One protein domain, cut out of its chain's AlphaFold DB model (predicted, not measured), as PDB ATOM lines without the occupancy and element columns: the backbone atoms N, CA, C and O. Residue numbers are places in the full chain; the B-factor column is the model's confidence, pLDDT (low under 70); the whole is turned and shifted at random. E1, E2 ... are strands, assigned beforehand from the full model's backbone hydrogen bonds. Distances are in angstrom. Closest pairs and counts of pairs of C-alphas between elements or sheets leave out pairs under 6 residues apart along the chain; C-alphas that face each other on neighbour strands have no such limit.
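AT A GLANCE: This is residues 87 to 212 of the 214 residues of an uncharacterized protein of candidate division Zixibacteria bacterium 4484_93 (UniProt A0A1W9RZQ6). Little regular structure: the three-strand sheet E1 - E4 - E3 and the two-strand ribbon E2 - E5 run lengthwise, loosely face to face, amid long loops. Residues 134 to 181 loop past E3 and pair briefly with E2, at residues 159 to 160. The 126 printed residues hold 34 in strands E1 to E5, both sheets antiparallel, all strand; compact yet elongated, radius of gyration of the C-alphas 15.1 A, spans 49 by 29 by 25 A.

IN THESE COORDINATES: E4, residues 182 to 190, spans 26.9 A; E3, 125 to 133, 26.7 A. E1 is residues 88 to 91, from C-alpha 88 at (139.425, 90.158, 109.867); E2 is residues 100 to 105; E5 is residues 206 to 211, ending with C-alpha 211 at (143.346, 98.393, 121.606).

HOW THE PARTS SIT: Hairpin E3 and E4 has N 129 and O 188 at 2.8 A; E1 and E4 have N 90 and O 183 at 2.8 A; E2 and E5 have N 103 and O 208 at 3.1 A. E2 and E3 are only just apart, closest C-alphas 8.5 A.

THE WHOLE: C-alphas 95 and 196, farthest apart, are 50.1 A apart. The printed part has no cut. Links E2 to E3, E3 to E4 and E4 to E5 are long. Residues 93 to 96, 107 to 110, 193 to 202 and 211 to 212 are under pLDDT 70.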
ATOM      1  N   ARG A  87     138.095  86.239 107.360       77.00
ATOM      2  CA  ARG A  87     138.978  86.659 108.451       77.00
ATOM      3  C   ARG A  87     139.133  88.175 108.475       77.00
ATOM      4  O   ARG A  87     139.213  88.830 107.433       77.00
ATOM      5  N   ILE A  88     139.248  88.723 109.674       79.25
ATOM      6  CA  ILE A  88     139.425  90.158 109.867       79.25
ATOM      7  C   ILE A  88     140.919  90.424 110.011       79.25
ATOM      8  O   ILE A  88     141.535  89.988 110.979       79.25
ATOM      9  N   LEU A  89     141.513  91.137 109.058       78.81
ATOM     10  CA  LEU A  89     142.891  91.605 109.188       78.81
ATOM     11  C   LEU A  89     142.924  92.899 110.002       78.81
ATOM     12  O   LEU A  89     142.155  93.824 109.747       78.81
ATOM     13  N   ILE A  90     143.816  92.956 110.987       77.38
ATOM     14  CA  ILE A  90     144.033  94.120 111.841       77.38
ATOM     15  C   ILE A  90     145.491  94.528 111.690       77.38
ATOM     16  O   ILE A  90     146.388  93.761 112.035       77.38
ATOM     17  N   LYS A  91     145.715  95.744 111.190       78.69
ATOM     18  CA  LYS A  91     147.044  96.336 111.041       78.69
ATOM     19  C   LYS A  91     147.309  97.349 112.148       78.69
ATOM     20  O   LYS A  91     146.502  98.261 112.346       78.69
ATOM     21  N   ASN A  92     148.453  97.236 112.816       73.56
ATOM     22  CA  ASN A  92     148.952  98.315 113.654       73.56
ATOM     23  C   ASN A  92     149.640  99.358 112.765       73.56
ATOM     24  O   ASN A  92     150.666  99.100 112.150       73.56
ATOM     25  N   THR A  93     149.059 100.545 112.687       67.50
ATOM     26  CA  THR A  93     149.608 101.693 111.944       67.50
ATOM     27  C   THR A  93     150.103 102.807 112.874       67.50
ATOM     28  O   THR A  93     150.479 103.882 112.405       67.50
ATOM     29  N   GLY A  94     150.080 102.566 114.190       62.81
ATOM     30  CA  GLY A  94     150.588 103.473 115.213       62.81
ATOM     31  C   GLY A  94     152.114 103.455 115.317       62.81
ATOM     32  O   GLY A  94     152.806 102.753 114.584       62.81
ATOM     33  N   ASP A  95     152.651 104.245 116.250       66.50
ATOM     34  CA  ASP A  95     154.096 104.331 116.518       66.50
ATOM     35  C   ASP A  95     154.572 103.436 117.681       66.50
ATOM     36  O   ASP A  95     155.775 103.364 117.945       66.50
ATOM     37  N   GLY A  96     153.644 102.747 118.354       67.50
ATOM     38  CA  GLY A  96     153.882 101.905 119.527       67.50
ATOM     39  C   GLY A  96     153.420 100.460 119.345       67.50
ATOM     40  O   GLY A  96     152.762 100.117 118.364       67.50
ATOM     41  N   VAL A  97     153.796  99.603 120.297       75.88
ATOM     42  CA  VAL A  97     153.310  98.218 120.367       75.88
ATOM     43  C   VAL A  97     151.889  98.226 120.916       75.88
ATOM     44  O   VAL A  97     151.603  98.898 121.906       75.88
ATOM     45  N   GLU A  98     151.013  97.464 120.272       77.94
ATOM     46  CA  GLU A  98     149.602  97.375 120.626       77.94
ATOM     47  C   GLU A  98     149.224  95.972 121.103       77.94
ATOM     48  O   GLU A  98     149.767  94.965 120.648       77.94
ATOM     49  N   ASN A  99     148.249  95.916 122.004       80.94
ATOM     50  CA  ASN A  99     147.671  94.704 122.571       80.94
ATOM     51  C   ASN A  99     146.139  94.776 122.522       80.94
ATOM     52  O   ASN A  99     145.527  95.820 122.779       80.94
ATOM     53  N   PHE A 100     145.506  93.647 122.214       81.56
ATOM     54  CA  PHE A 100     144.075  93.589 121.930       81.56
ATOM     55  C   PHE A 100     143.274  92.914 123.039       81.56
ATOM     56  O   PHE A 100     143.734  92.014 123.743       81.56
ATOM     57  N   ALA A 101     142.028  93.346 123.189       81.88
ATOM     58  CA  ALA A 101     141.070  92.760 124.106       81.88
ATOM     59  C   ALA A 101     139.673  92.715 123.486       81.88
ATOM     60  O   ALA A 101     139.290  93.621 122.745       81.88
ATOM     61  N   LEU A 102     138.907  91.672 123.805       83.62
ATOM     62  CA  LEU A 102     137.583  91.425 123.239       83.62
ATOM     63  C   LEU A 102     136.512  91.378 124.331       83.62
ATOM     64  O   LEU A 102     136.757  90.883 125.435       83.62
ATOM     65  N   ALA A 103     135.323  91.884 124.011       83.75
ATOM     66  CA  ALA A 103     134.119  91.758 124.832       83.75
ATOM     67  C   ALA A 103     132.858  91.801 123.961       83.75
ATOM     68  O   ALA A 103     132.852  92.436 122.908       83.75
ATOM     69  N   ILE A 104     131.768  91.198 124.419       82.00
ATOM     70  CA  ILE A 104     130.460  91.282 123.764       82.00
ATOM     71  C   ILE A 104     129.744  92.566 124.197       82.00
ATOM     72  O   ILE A 104     129.697  92.911 125.378       82.00
ATOM     73  N   ASP A 105     129.168  93.271 123.226       75.12
ATOM     74  CA  ASP A 105     128.316  94.433 123.442       75.12
ATOM     75  C   ASP A 105     126.835  94.057 123.358       75.12
ATOM     76  O   ASP A 105     126.344  93.623 122.317       75.12
ATOM     77  N   THR A 106     126.096  94.286 124.442       70.88
ATOM     78  CA  THR A 106     124.656  94.008 124.527       70.88
ATOM     79  C   THR A 106     123.778  95.211 124.186       70.88
ATOM     80  O   THR A 106     122.553  95.094 124.208       70.88
ATOM     81  N   THR A 107     124.362  96.360 123.825       64.06
ATOM     82  CA  THR A 107     123.612  97.614 123.610       64.06
ATOM     83  C   THR A 107     122.560  97.508 122.492       64.06
ATOM     84  O   THR A 107     121.567  98.228 122.520       64.06
ATOM     85  N   MET A 108     122.734  96.589 121.532       61.09
ATOM     86  CA  MET A 108     121.800  96.371 120.412       61.09
ATOM     87  C   MET A 108     120.788  95.229 120.627       61.09
ATOM     88  O   MET A 108     120.029  94.925 119.712       61.09
ATOM     89  N   GLY A 109     120.728  94.643 121.830       56.78
ATOM     90  CA  GLY A 109     119.578  93.849 122.279       56.78
ATOM     91  C   GLY A 109     119.269  92.587 121.466       56.78
ATOM     92  O   GLY A 109     118.104  92.365 121.141       56.78
ATOM     93  N   SER A 110     120.280  91.767 121.144       69.94
ATOM     94  CA  SER A 110     120.029  90.398 120.660       69.94
ATOM     95  C   SER A 110     119.163  89.642 121.669       69.94
ATOM     96  O   SER A 110     119.308  89.819 122.883       69.94
ATOM     97  N   LEU A 111     118.256  88.805 121.165       71.00
ATOM     98  CA  LEU A 111     117.456  87.915 122.007       71.00
ATOM     99  C   LEU A 111     118.276  86.728 122.515       71.00
ATOM    100  O   LEU A 111     117.804  86.010 123.393       71.00
ATOM    101  N   TRP A 112     119.470  86.511 121.962       78.75
ATOM    102  CA  TRP A 112     120.389  85.498 122.443       78.75
ATOM    103  C   TRP A 112     121.374  86.062 123.462       78.75
ATOM    104  O   TRP A 112     121.832  87.203 123.379       78.75
ATOM    105  N   LEU A 113     121.733  85.218 124.422       86.12
ATOM    106  CA  LEU A 113     122.678  85.515 125.486       86.12
ATOM    107  C   LEU A 113     123.995  84.763 125.250       86.12
ATOM    108  O   LEU A 113     123.974  83.610 124.821       86.12
ATOM    109  N   PRO A 114     125.153  85.360 125.562       87.81
ATOM    110  CA  PRO A 114     126.415  84.652 125.434       87.81
ATOM    111  C   PRO A 114     126.602  83.620 126.551       87.81
ATOM    112  O   PRO A 114     126.425  83.912 127.738       87.81
ATOM    113  N   ALA A 115     127.005  82.418 126.162       89.88
ATOM    114  CA  ALA A 115     127.554  81.386 127.025       89.88
ATOM    115  C   ALA A 115     129.020  81.701 127.353       89.88
ATOM    116  O   ALA A 115     129.759  82.207 126.508       89.88
ATOM    117  N   LYS A 116     129.453  81.377 128.575       91.94
ATOM    118  CA  LYS A 116     130.872  81.464 128.963       91.94
ATOM    119  C   LYS A 116     131.635  80.175 128.682       91.94
ATOM    120  O   LYS A 116     132.859  80.205 128.660       91.94
ATOM    121  N   LYS A 117     130.909  79.062 128.536       91.44
ATOM    122  CA  LYS A 117     131.450  77.714 128.345       91.44
ATOM    123  C   LYS A 117     130.552  76.887 127.448       91.44
ATOM    124  O   LYS A 117     129.336  77.099 127.435       91.44
ATOM    125  N   ARG A 118     131.106  75.868 126.793       85.06
ATOM    126  CA  ARG A 118     130.327  74.982 125.901       85.06
ATOM    127  C   ARG A 118     129.140  74.299 126.584       85.06
ATOM    128  O   ARG A 118     128.104  74.095 125.961       85.06
ATOM    129  N   THR A 119     129.255  73.990 127.873       89.31
ATOM    130  CA  THR A 119     128.178  73.369 128.665       89.31
ATOM    131  C   THR A 119     127.004  74.303 128.968       89.31
ATOM    132  O   THR A 119     125.982  73.839 129.462       89.31
ATOM    133  N   GLU A 120     127.146  75.609 128.732       90.62
ATOM    134  CA  GLU A 120     126.101  76.610 128.988       90.62
ATOM    135  C   GLU A 120     125.235  76.906 127.751       90.62
ATOM    136  O   GLU A 120     124.311  77.717 127.840       90.62
ATOM    137  N   ILE A 121     125.526  76.276 126.606       83.06
ATOM    138  CA  ILE A 121     124.720  76.407 125.387       83.06
ATOM    139  C   ILE A 121     123.316  75.848 125.654       83.06
ATOM    140  O   ILE A 121     123.154  74.752 126.190       83.06
ATOM    141  N   ALA A 122     122.301  76.629 125.293       79.06
ATOM    142  CA  ALA A 122     120.894  76.367 125.584       79.06
ATOM    143  C   ALA A 122     120.004  76.993 124.498       79.06
ATOM    144  O   ALA A 122     120.509  77.481 123.489       79.06
ATOM    145  N   GLU A 123     118.684  76.998 124.702       75.88
ATOM    146  CA  GLU A 123     117.694  77.476 123.722       75.88
ATOM    147  C   GLU A 123     117.989  78.889 123.185       75.88
ATOM    148  O   GLU A 123     117.903  79.145 121.985       75.88
ATOM    149  N   ASP A 124     118.395  79.801 124.064       76.75
ATOM    150  CA  ASP A 124     118.701  81.197 123.760       76.75
ATOM    151  C   ASP A 124     120.171  81.554 124.006       76.75
ATOM    152  O   ASP A 124     120.514  82.733 124.035       76.75
ATOM    153  N   ARG A 125     121.052  80.561 124.193       84.50
ATOM    154  CA  ARG A 125     122.464  80.800 124.514       84.50
ATOM    155  C   ARG A 125     123.395  80.339 123.413       84.50
ATOM    156  O   ARG A 125     123.414  79.156 123.095       84.50
ATOM    157  N   TYR A 126     124.185  81.267 122.884       85.06
ATOM    158  CA  TYR A 126     125.217  80.998 121.880       85.06
ATOM    159  C   TYR A 126     126.602  80.996 122.518       85.06
ATOM    160  O   TYR A 126     126.814  81.657 123.533       85.06
ATOM    161  N   LEU A 127     127.564  80.319 121.898       88.50
ATOM    162  CA  LEU A 127     128.973  80.424 122.280       88.50
ATOM    163  C   LEU A 127     129.754  81.060 121.139       88.50
ATOM    164  O   LEU A 127     129.633  80.627 120.000       88.50
ATOM    165  N   LEU A 128     130.526  82.097 121.438       90.44
ATOM    166  CA  LEU A 128     131.332  82.811 120.457       90.44
ATOM    167  C   LEU A 128     132.782  82.809 120.921       90.44
ATOM    168  O   LEU A 128     133.082  83.368 121.975       90.44
ATOM    169  N   SER A 129     133.654  82.215 120.122       93.88
ATOM    170  CA  SER A 129     135.094  82.169 120.359       93.88
ATOM    171  C   SER A 129     135.852  83.001 119.328       93.88
ATOM    172  O   SER A 129     135.348  83.272 118.233       93.88
ATOM    173  N   ALA A 130     137.064  83.420 119.687       92.19
ATOM    174  CA  ALA A 130     137.948  84.207 118.837       92.19
ATOM    175  C   ALA A 130     139.403  83.744 118.908       92.19
ATOM    176  O   ALA A 130     139.893  83.411 119.978       92.19
ATOM    177  N   LEU A 131     140.126  83.843 117.795       94.56
ATOM    178  CA  LEU A 131     141.563  83.568 117.742       94.56
ATOM    179  C   LEU A 131     142.301  84.685 117.016       94.56
ATOM    180  O   LEU A 131     141.855  85.150 115.966       94.56
ATOM    181  N   PHE A 132     143.456  85.072 117.555       92.94
ATOM    182  CA  PHE A 132     144.423  85.909 116.859       92.94
ATOM    183  C   PHE A 132     145.581  85.065 116.329       92.94
ATOM    184  O   PHE A 132     146.329  84.466 117.107       92.94
ATOM    185  N   THR A 133     145.777  85.080 115.014       93.75
ATOM    186  CA  THR A 133     146.859  84.359 114.330       93.75
ATOM    187  C   THR A 133     147.706  85.289 113.472       93.75
ATOM    188  O   THR A 133     147.382  86.462 113.266       93.75
ATOM    189  N   LYS A 134     148.769  84.737 112.877       92.81
ATOM    190  CA  LYS A 134     149.482  85.401 111.783       92.81
ATOM    191  C   LYS A 134     148.524  85.796 110.648       92.81
ATOM    192  O   LYS A 134     147.559  85.073 110.386       92.81
ATOM    193  N   PRO A 135     148.813  86.892 109.923       84.06
ATOM    194  CA  PRO A 135     147.932  87.417 108.875       84.06
ATOM    195  C   PRO A 135     147.845  86.493 107.653       84.06
ATOM    196  O   PRO A 135     146.856  86.499 106.920       84.06
ATOM    197  N   ASN A 136     148.877  85.676 107.434       85.69
ATOM    198  CA  ASN A 136     148.960  84.718 106.339       85.69
ATOM    199  C   ASN A 136     148.442  83.321 106.707       85.69
ATOM    200  O   ASN A 136     148.618  82.410 105.903       85.69
ATOM    201  N   GLU A 137     147.820  83.141 107.876       87.12
ATOM    202  CA  GLU A 137     147.191  81.869 108.224       87.12
ATOM    203  C   GLU A 137     146.049  81.579 107.238       87.12
ATOM    204  O   GLU A 137     145.179  82.424 106.986       87.12
ATOM    205  N   LEU A 138     146.104  80.412 106.591       75.94
ATOM    206  CA  LEU A 138     145.238  80.087 105.448       75.94
ATOM    207  C   LEU A 138     144.077  79.167 105.808       75.94
ATOM    208  O   LEU A 138     143.227  78.926 104.953       75.94
ATOM    209  N   GLY A 139     144.003  78.682 107.042       75.56
ATOM    210  CA  GLY A 139     142.878  77.880 107.492       75.56
ATOM    211  C   GLY A 139     142.889  77.707 108.997       75.56
ATOM    212  O   GLY A 139     143.883  77.265 109.556       75.56
ATOM    213  N   ILE A 140     141.756  78.025 109.614       84.62
ATOM    214  CA  ILE A 140     141.452  77.650 110.988       84.62
ATOM    215  C   ILE A 140     140.271  76.688 110.940       84.62
ATOM    216  O   ILE A 140     139.304  76.896 110.201       84.62
ATOM    217  N   SER A 141     140.386  75.603 111.685       84.25
ATOM    218  CA  SER A 141     139.350  74.607 111.893       84.25
ATOM    219  C   SER A 141     138.607  74.868 113.202       84.25
ATOM    220  O   SER A 141     139.087  75.559 114.093       84.25
ATOM    221  N   GLU A 142     137.437  74.255 113.362       81.19
ATOM    222  CA  GLU A 142     136.687  74.310 114.625       81.19
ATOM    223  C   GLU A 142     137.480  73.772 115.828       81.19
ATOM    224  O   GLU A 142     137.171  74.118 116.961       81.19
ATOM    225  N   GLN A 143     138.477  72.914 115.589       85.50
ATOM    226  CA  GLN A 143     139.281  72.269 116.634       85.50
ATOM    227  C   GLN A 143     140.380  73.177 117.182       85.50
ATOM    228  O   GLN A 143     140.839  72.944 118.295       85.50
ATOM    229  N   ASP A 144     140.772  74.199 116.419       87.88
ATOM    230  CA  ASP A 144     141.741  75.203 116.863       87.88
ATOM    231  C   ASP A 144     141.119  76.157 117.898       87.88
ATOM    232  O   ASP A 144     141.827  76.828 118.648       87.88
ATOM    233  N   PHE A 145     139.785  76.216 117.953       87.38
ATOM    234  CA  PHE A 145     139.056  76.921 118.997       87.38
ATOM    235  C   PHE A 145     138.880  76.018 120.220       87.38
ATOM    236  O   PHE A 145     138.560  74.834 120.105       87.38
ATOM    237  N   ASN A 146     138.982  76.605 121.406       76.81
ATOM    238  CA  ASN A 146     138.812  75.941 122.697       76.81
ATOM    239  C   ASN A 146     139.802  74.770 122.942       76.81
ATOM    240  O   ASN A 146     139.465  73.813 123.643       76.81
ATOM    241  N   GLU A 147     141.025  74.818 122.384       70.44
ATOM    242  CA  GLU A 147     142.040  73.744 122.502       70.44
ATOM    243  C   GLU A 147     142.387  73.377 123.958       70.44
ATOM    244  O   GLU A 147     142.681  72.218 124.262       70.44
ATOM    245  N   LEU A 148     142.373  74.364 124.861       72.69
ATOM    246  CA  LEU A 148     142.782  74.219 126.264       72.69
ATOM    247  C   LEU A 148     141.619  74.344 127.260       72.69
ATOM    248  O   LEU A 148     141.841  74.242 128.468       72.69
ATOM    249  N   GLY A 149     140.387  74.491 126.766       84.75
ATOM    250  CA  GLY A 149     139.240  74.912 127.565       84.75
ATOM    251  C   GLY A 149     138.501  76.074 126.907       84.75
ATOM    252  O   GLY A 149     138.457  76.173 125.692       84.75
ATOM    253  N   ASP A 150     137.896  76.949 127.710       89.12
ATOM    254  CA  ASP A 150     137.076  78.074 127.233       89.12
ATOM    255  C   ASP A 150     137.889  79.405 127.177       89.12
ATOM    256  O   ASP A 150     137.372  80.513 127.390       89.12
ATOM    257  N   GLU A 151     139.214  79.334 126.983       91.50
ATOM    258  CA  GLU A 151     140.136  80.485 127.006       91.50
ATOM    259  C   GLU A 151     139.930  81.451 125.839       91.50
ATOM    260  O   GLU A 151     140.226  82.641 125.965       91.50
ATOM    261  N   ASP A 152     139.376  80.988 124.734       91.62
ATOM    262  CA  ASP A 152     139.117  81.776 123.534       91.62
ATOM    263  C   ASP A 152     137.653  82.242 123.429       91.62
ATOM    264  O   ASP A 152     137.311  82.997 122.519       91.62
ATOM    265  N   VAL A 153     136.793  81.858 124.383       94.62
ATOM    266  CA  VAL A 153     135.399  82.313 124.459       94.62
ATOM    267  C   VAL A 153     135.346  83.800 124.807       94.62
ATOM    268  O   VAL A 153     135.889  84.252 125.828       94.62
ATOM    269  N   ILE A 154     134.656  84.570 123.965       89.12
ATOM    270  CA  ILE A 154     134.358  85.982 124.189       89.12
ATOM    271  C   ILE A 154     133.175  86.082 125.150       89.12
ATOM    272  O   ILE A 154     132.129  85.469 124.950       89.12
ATOM    273  N   THR A 155     133.315  86.904 126.187       91.81
ATOM    274  CA  THR A 155     132.260  87.117 127.186       91.81
ATOM    275  C   THR A 155     131.838  88.583 127.242       91.81
ATOM    276  O   THR A 155     132.359  89.420 126.509       91.81
ATOM    277  N   LEU A 156     130.888  88.914 128.120       88.00
ATOM    278  CA  LEU A 156     130.543  90.307 128.431       88.00
ATOM    279  C   LEU A 156     131.698  91.053 129.120       88.00
ATOM    280  O   LEU A 156     131.815  92.271 128.992       88.00
ATOM    281  N   ASP A 157     132.539  90.316 129.848       89.06
ATOM    282  CA  ASP A 157     133.699  90.854 130.542       89.06
ATOM    283  C   ASP A 157     134.870  90.992 129.561       89.06
ATOM    284  O   ASP A 157     135.131  90.101 128.746       89.06
ATOM    285  N   LEU A 158     135.588  92.115 129.654       83.44
ATOM    286  CA  LEU A 158     136.745  92.382 128.807       83.44
ATOM    287  C   LEU A 158     137.860  91.374 129.083       83.44
ATOM    288  O   LEU A 158     138.376  91.300 130.199       83.44
ATOM    289  N   LYS A 159     138.279  90.665 128.038       91.62
ATOM    290  CA  LYS A 159     139.347  89.669 128.103       91.62
ATOM    291  C   LYS A 159     140.495  90.100 127.192       91.62
ATOM    292  O   LYS A 159     140.248  90.505 126.060       91.62
ATOM    293  N   ARG A 160     141.734  90.083 127.689       91.62
ATOM    294  CA  ARG A 160     142.929  90.487 126.924       91.62
ATOM    295  C   ARG A 160     143.525  89.281 126.205       91.62
ATOM    296  O   ARG A 160     143.636  88.228 126.824       91.62
ATOM    297  N   ALA A 161     143.922  89.457 124.950       91.94
ATOM    298  CA  ALA A 161     144.723  88.490 124.213       91.94
ATOM    299  C   ALA A 161     146.086  88.340 124.905       91.94
ATOM    300  O   ALA A 161     146.794  89.330 125.092       91.94
ATOM    301  N   HIS A 162     146.409  87.130 125.358       93.44
ATOM    302  CA  HIS A 162     147.663  86.840 126.055       93.44
ATOM    303  C   HIS A 162     147.877  85.333 126.168       93.44
ATOM    304  O   HIS A 162     147.022  84.630 126.717       93.44
ATOM    305  N   GLY A 163     149.023  84.845 125.691       91.31
ATOM    306  CA  GLY A 163     149.355  83.423 125.689       91.31
ATOM    307  C   GLY A 163     148.215  82.569 125.104       91.31
ATOM    308  O   GLY A 163     147.900  82.724 123.924       91.31
ATOM    309  N   PRO A 164     147.566  81.692 125.896       91.06
ATOM    310  CA  PRO A 164     146.456  80.855 125.427       91.06
ATOM    311  C   PRO A 164     145.143  81.613 125.180       91.06
ATOM    312  O   PRO A 164     144.266  81.117 124.480       91.06
ATOM    313  N   VAL A 165     144.963  82.800 125.760       94.31
ATOM    314  CA  VAL A 165     143.709  83.548 125.628       94.31
ATOM    315  C   VAL A 165     143.613  84.158 124.237       94.31
ATOM    316  O   VAL A 165     144.450  84.982 123.864       94.31
ATOM    317  N   PHE A 166     142.568  83.774 123.499       94.69
ATOM    318  CA  PHE A 166     142.401  84.088 122.075       94.69
ATOM    319  C   PHE A 166     143.645  83.725 121.242       94.69
ATOM    320  O   PHE A 166     144.040  84.470 120.340       94.69
ATOM    321  N   GLY A 167     144.318  82.633 121.600       92.25
ATOM    322  CA  GLY A 167     145.552  82.171 120.973       92.25
ATOM    323  C   GLY A 167     145.469  80.706 120.560       92.25
ATOM    324  O   GLY A 167     144.627  79.967 121.055       92.25
ATOM    325  N   GLN A 168     146.369  80.297 119.672       88.25
ATOM    326  CA  GLN A 168     146.520  78.921 119.197       88.25
ATOM    327  C   GLN A 168     147.862  78.378 119.701       88.25
ATOM    328  O   GLN A 168     148.879  79.077 119.629       88.25
ATOM    329  N   GLY A 169     147.893  77.162 120.256       83.50
ATOM    330  CA  GLY A 169     149.138  76.577 120.770       83.50
ATOM    331  C   GLY A 169     149.852  77.430 121.835       83.50
ATOM    332  O   GLY A 169     151.077  77.544 121.807       83.50
ATOM    333  N   ASN A 170     149.098  78.032 122.768       84.94
ATOM    334  CA  ASN A 170     149.570  78.970 123.807       84.94
ATOM    335  C   ASN A 170     150.131  80.313 123.299       84.94
ATOM    336  O   ASN A 170     150.774  81.027 124.072       84.94
ATOM    337  N   ILE A 171     149.905  80.675 122.034       91.06
ATOM    338  CA  ILE A 171     150.376  81.939 121.458       91.06
ATOM    339  C   ILE A 171     149.190  82.716 120.888       91.06
ATOM    340  O   ILE A 171     148.472  82.213 120.027       91.06
ATOM    341  N   SER A 172     149.035  83.974 121.300       94.88
ATOM    342  CA  SER A 172     148.063  84.897 120.715       94.88
ATOM    343  C   SER A 172     148.771  86.031 119.981       94.88
ATOM    344  O   SER A 172     149.496  86.820 120.585       94.88
ATOM    345  N   TYR A 173     148.521  86.163 118.676       93.81
ATOM    346  CA  TYR A 173     149.075  87.264 117.869       93.81
ATOM    347  C   TYR A 173     148.385  88.614 118.137       93.81
ATOM    348  O   TYR A 173     148.800  89.640 117.607       93.81
ATOM    349  N   GLY A 174     147.369  88.631 119.005       89.31
ATOM    350  CA  GLY A 174     146.759  89.848 119.535       89.31
ATOM    351  C   GLY A 174     147.442  90.362 120.806       89.31
ATOM    352  O   GLY A 174     147.071  91.423 121.304       89.31
ATOM    353  N   GLU A 175     148.406  89.622 121.363       94.25
ATOM    354  CA  GLU A 175     149.090  90.004 122.601       94.25
ATOM    355  C   GLU A 175     150.048  91.179 122.395       94.25
ATOM    356  O   GLU A 175     150.088  92.087 123.222       94.25
ATOM    357  N   LYS A 176     150.818  91.147 121.301       91.00
ATOM    358  CA  LYS A 176     151.778  92.188 120.924       91.00
ATOM    359  C   LYS A 176     151.819  92.311 119.414       91.00
ATOM    360  O   LYS A 176     152.244  91.382 118.734       91.00
ATOM    361  N   LEU A 177     151.416  93.471 118.920       82.94
ATOM    362  CA  LEU A 177     151.482  93.816 117.512       82.94
ATOM    363  C   LEU A 177     152.348  95.061 117.356       82.94
ATOM    364  O   LEU A 177     151.975  96.141 117.819       82.94
ATOM    365  N   SER A 178     153.522  94.916 116.747       84.06
ATOM    366  CA  SER A 178     154.455  96.029 116.545       84.06
ATOM    367  C   SER A 178     153.951  96.978 115.451       84.06
ATOM    368  O   SER A 178     153.093  96.590 114.653       84.06
ATOM    369  N   PRO A 179     154.477  98.213 115.366       78.56
ATOM    370  CA  PRO A 179     154.177  99.114 114.257       78.56
ATOM    371  C   PRO A 179     154.356  98.443 112.891       78.56
ATOM    372  O   PRO A 179     155.341  97.742 112.662       78.56
ATOM    373  N   GLU A 180     153.411  98.693 111.987       77.06
ATOM    374  CA  GLU A 180     153.296  98.125 110.636       77.06
ATOM    375  C   GLU A 180     153.016  96.615 110.553       77.06
ATOM    376  O   GLU A 180     152.814  96.108 109.446       77.06
ATOM    377  N   GLU A 181     152.946  95.899 111.680       81.69
ATOM    378  CA  GLU A 181     152.566  94.487 111.696       81.69
ATOM    379  C   GLU A 181     151.050  94.294 111.574       81.69
ATOM    380  O   GLU A 181     150.235  95.161 111.904       81.69
ATOM    381  N   GLU A 182     150.677  93.106 111.105       82.19
ATOM    382  CA  GLU A 182     149.294  92.676 110.942       82.19
ATOM    383  C   GLU A 182     149.032  91.389 111.720       82.19
ATOM    384  O   GLU A 182     149.891  90.512 111.807       82.19
ATOM    385  N   THR A 183     147.816  91.255 112.238       86.69
ATOM    386  CA  THR A 183     147.281  90.013 112.801       86.69
ATOM    387  C   THR A 183     145.957  89.689 112.123       86.69
ATOM    388  O   THR A 183     145.225  90.586 111.701       86.69
ATOM    389  N   ALA A 184     145.622  88.406 112.032       86.81
ATOM    390  CA  ALA A 184     144.288  87.970 111.640       86.81
ATOM    391  C   ALA A 184     143.460  87.651 112.887       86.81
ATOM    392  O   ALA A 184     143.944  86.965 113.784       86.81
ATOM    393  N   LEU A 185     142.225  88.142 112.928       87.31
ATOM    394  CA  LEU A 185     141.197  87.779 113.893       87.31
ATOM    395  C   LEU A 185     140.192  86.842 113.220       87.31
ATOM    396  O   LEU A 185     139.624  87.158 112.170       87.31
ATOM    397  N   TRP A 186     139.952  85.716 113.875       89.25
ATOM    398  CA  TRP A 186     139.017  84.684 113.454       89.25
ATOM    399  C   TRP A 186     137.939  84.512 114.497       89.25
ATOM    400  O   TRP A 186     138.211  84.650 115.688       89.25
ATOM    401  N   LEU A 187     136.734  84.184 114.048       88.75
ATOM    402  CA  LEU A 187     135.584  83.956 114.907       88.75
ATOM    403  C   LEU A 187     134.982  82.580 114.626       88.75
ATOM    404  O   LEU A 187     134.916  82.140 113.474       88.75
ATOM    405  N   SER A 188     134.505  81.940 115.691       89.69
ATOM    406  CA  SER A 188     133.666  80.748 115.625       89.69
ATOM    407  C   SER A 188     132.433  80.944 116.496       89.69
ATOM    408  O   SER A 188     132.535  81.372 117.646       89.69
ATOM    409  N   LEU A 189     131.260  80.672 115.936       85.81
ATOM    410  CA  LEU A 189     129.962  80.806 116.576       85.81
ATOM    411  C   LEU A 189     129.297  79.433 116.649       85.81
ATOM    412  O   LEU A 189     129.056  78.803 115.624       85.81
ATOM    413  N   VAL A 190     128.934  79.008 117.854       85.06
ATOM    414  CA  VAL A 190     128.046  77.868 118.075       85.06
ATOM    415  C   VAL A 190     126.631  78.387 118.279       85.06
ATOM    416  O   VAL A 190     126.365  79.151 119.217       85.06
ATOM    417  N   MET A 191     125.728  77.966 117.396       78.19
ATOM    418  CA  MET A 191     124.325  78.364 117.430       78.19
ATOM    419  C   MET A 191     123.622  77.821 118.690       78.19
ATOM    420  O   MET A 191     123.939  76.718 119.142       78.19
ATOM    421  N   PRO A 192     122.623  78.539 119.238       77.94
ATOM    422  CA  PRO A 192     121.787  78.031 120.325       77.94
ATOM    423  C   PRO A 192     121.085  76.704 119.992       77.94
ATOM    424  O   PRO A 192     120.854  76.372 118.827       77.94
ATOM    425  N   SER A 193     120.681  75.957 121.024       67.19
ATOM    426  CA  SER A 193     120.153  74.593 120.869       67.19
ATOM    427  C   SER A 193     118.698  74.516 120.398       67.19
ATOM    428  O   SER A 193     118.272  73.462 119.929       67.19
ATOM    429  N   ALA A 194     117.920  75.597 120.516       60.75
ATOM    430  CA  ALA A 194     116.586  75.715 119.925       60.75
ATOM    431  C   ALA A 194     116.033  77.139 120.056       60.75
ATOM    432  O   ALA A 194     115.757  77.582 121.160       60.75
ATOM    433  N   SER A 195     115.689  77.803 118.948       50.16
ATOM    434  CA  SER A 195     114.864  79.017 119.024       50.16
ATOM    435  C   SER A 195     113.652  78.974 118.087       50.16
ATOM    436  O   SER A 195     113.457  79.840 117.251       50.16
ATOM    437  N   ARG A 196     112.727  78.015 118.267       43.19
ATOM    438  CA  ARG A 196     111.443  78.006 117.511       43.19
ATOM    439  C   ARG A 196     110.654  79.325 117.614       43.19
ATOM    440  O   ARG A 196     109.870  79.634 116.727       43.19
ATOM    441  N   LYS A 197     110.850  80.100 118.689       41.38
ATOM    442  CA  LYS A 197     110.259  81.440 118.874       41.38
ATOM    443  C   LYS A 197     110.982  82.560 118.107       41.38
ATOM    444  O   LYS A 197     110.373  83.606 117.884       41.38
ATOM    445  N   ASN A 198     112.238  82.348 117.713       46.09
ATOM    446  CA  ASN A 198     113.085  83.329 117.027       46.09
ATOM    447  C   ASN A 198     113.574  82.846 115.645       46.09
ATOM    448  O   ASN A 198     114.287  83.588 114.977       46.09
ATOM    449  N   CYS A 199     113.147  81.662 115.183       46.12
ATOM    450  CA  CYS A 199     113.397  81.158 113.832       46.12
ATOM    451  C   CYS A 199     113.044  82.221 112.779       46.12
ATOM    452  O   CYS A 199     111.958  82.808 112.810       46.12
ATOM    453  N   GLY A 200     113.981  82.472 111.863       46.72
ATOM    454  CA  GLY A 200     113.856  83.469 110.799       46.72
ATOM    455  C   GLY A 200     114.126  84.927 111.198       46.72
ATOM    456  O   GLY A 200     114.015  85.802 110.338       46.72
ATOM    457  N   LYS A 201     114.475  85.229 112.458       54.09
ATOM    458  CA  LYS A 201     114.930  86.573 112.853       54.09
ATOM    459  C   LYS A 201     116.441  86.690 112.702       54.09
ATOM    460  O   LYS A 201     117.187  85.807 113.106       54.09
ATOM    461  N   VAL A 202     116.878  87.814 112.140       61.28
ATOM    462  CA  VAL A 202     118.296  88.175 112.093       61.28
ATOM    463  C   VAL A 202     118.709  88.654 113.481       61.28
ATOM    464  O   VAL A 202     118.193  89.662 113.964       61.28
ATOM    465  N   GLU A 203     119.636  87.937 114.108       70.38
ATOM    466  CA  GLU A 203     120.247  88.328 115.377       70.38
ATOM    467  C   GLU A 203     121.546  89.092 115.113       70.38
ATOM    468  O   GLU A 203     122.332  88.732 114.235       70.38
ATOM    469  N   LYS A 204     121.774  90.169 115.872       71.31
ATOM    470  CA  LYS A 204     122.991  90.978 115.768       71.31
ATOM    471  C   LYS A 204     123.812  90.840 117.040       71.31
ATOM    472  O   LYS A 204     123.456  91.399 118.074       71.31
ATOM    473  N   ILE A 205     124.938  90.144 116.936       74.06
ATOM    474  CA  ILE A 205     125.948  90.067 117.992       74.06
ATOM    475  C   ILE A 205     127.023  91.105 117.686       74.06
ATOM    476  O   ILE A 205     127.534  91.169 116.569       74.06
ATOM    477  N   ILE A 206     127.355  91.941 118.666       76.31
ATOM    478  CA  ILE A 206     128.384  92.969 118.518       76.31
ATOM    479  C   ILE A 206     129.555  92.612 119.418       76.31
ATOM    480  O   ILE A 206     129.378  92.324 120.599       76.31
ATOM    481  N   ILE A 207     130.757  92.660 118.853       77.25
ATOM    482  CA  ILE A 207     132.009  92.443 119.570       77.25
ATOM    483  C   ILE A 207     132.750  93.777 119.613       77.25
ATOM    484  O   ILE A 207     132.918  94.449 118.595       77.25
ATOM    485  N   LYS A 208     133.207  94.168 120.799       75.88
ATOM    486  CA  LYS A 208     134.168  95.253 120.986       75.88
ATOM    487  C   LYS A 208     135.560  94.674 120.838       75.88
ATOM    488  O   LYS A 208     135.922  93.786 121.603       75.88
ATOM    489  N   VAL A 209     136.331  95.219 119.906       75.94
ATOM    490  CA  VAL A 209     137.777  95.012 119.830       75.94
ATOM    491  C   VAL A 209     138.430  96.264 120.395       75.94
ATOM    492  O   VAL A 209     138.231  97.359 119.873       75.94
ATOM    493  N   ILE A 210     139.149  96.117 121.499       74.12
ATOM    494  CA  ILE A 210     139.777  97.220 122.223       74.12
ATOM    495  C   ILE A 210     141.286  97.105 122.066       74.12
ATOM    496  O   ILE A 210     141.859  96.061 122.364       74.12
ATOM    497  N   CYS A 211     141.903  98.197 121.631       69.81
ATOM    498  CA  CYS A 211     143.346  98.393 121.606       69.81
ATOM    499  C   CYS A 211     143.753  99.061 122.923       69.81
ATOM    500  O   CYS A 211     143.116 100.045 123.316       69.81
ATOM    501  N   LEU A 212     144.728  98.510 123.642       64.69
ATOM    502  CA  LEU A 212     145.061  98.974 124.991       64.69
ATOM    503  C   LEU A 212     146.382  99.749 125.087       64.69
ATOM    504  O   LEU A 212     146.548 100.436 126.096       64.69
TER     505      LEU A 212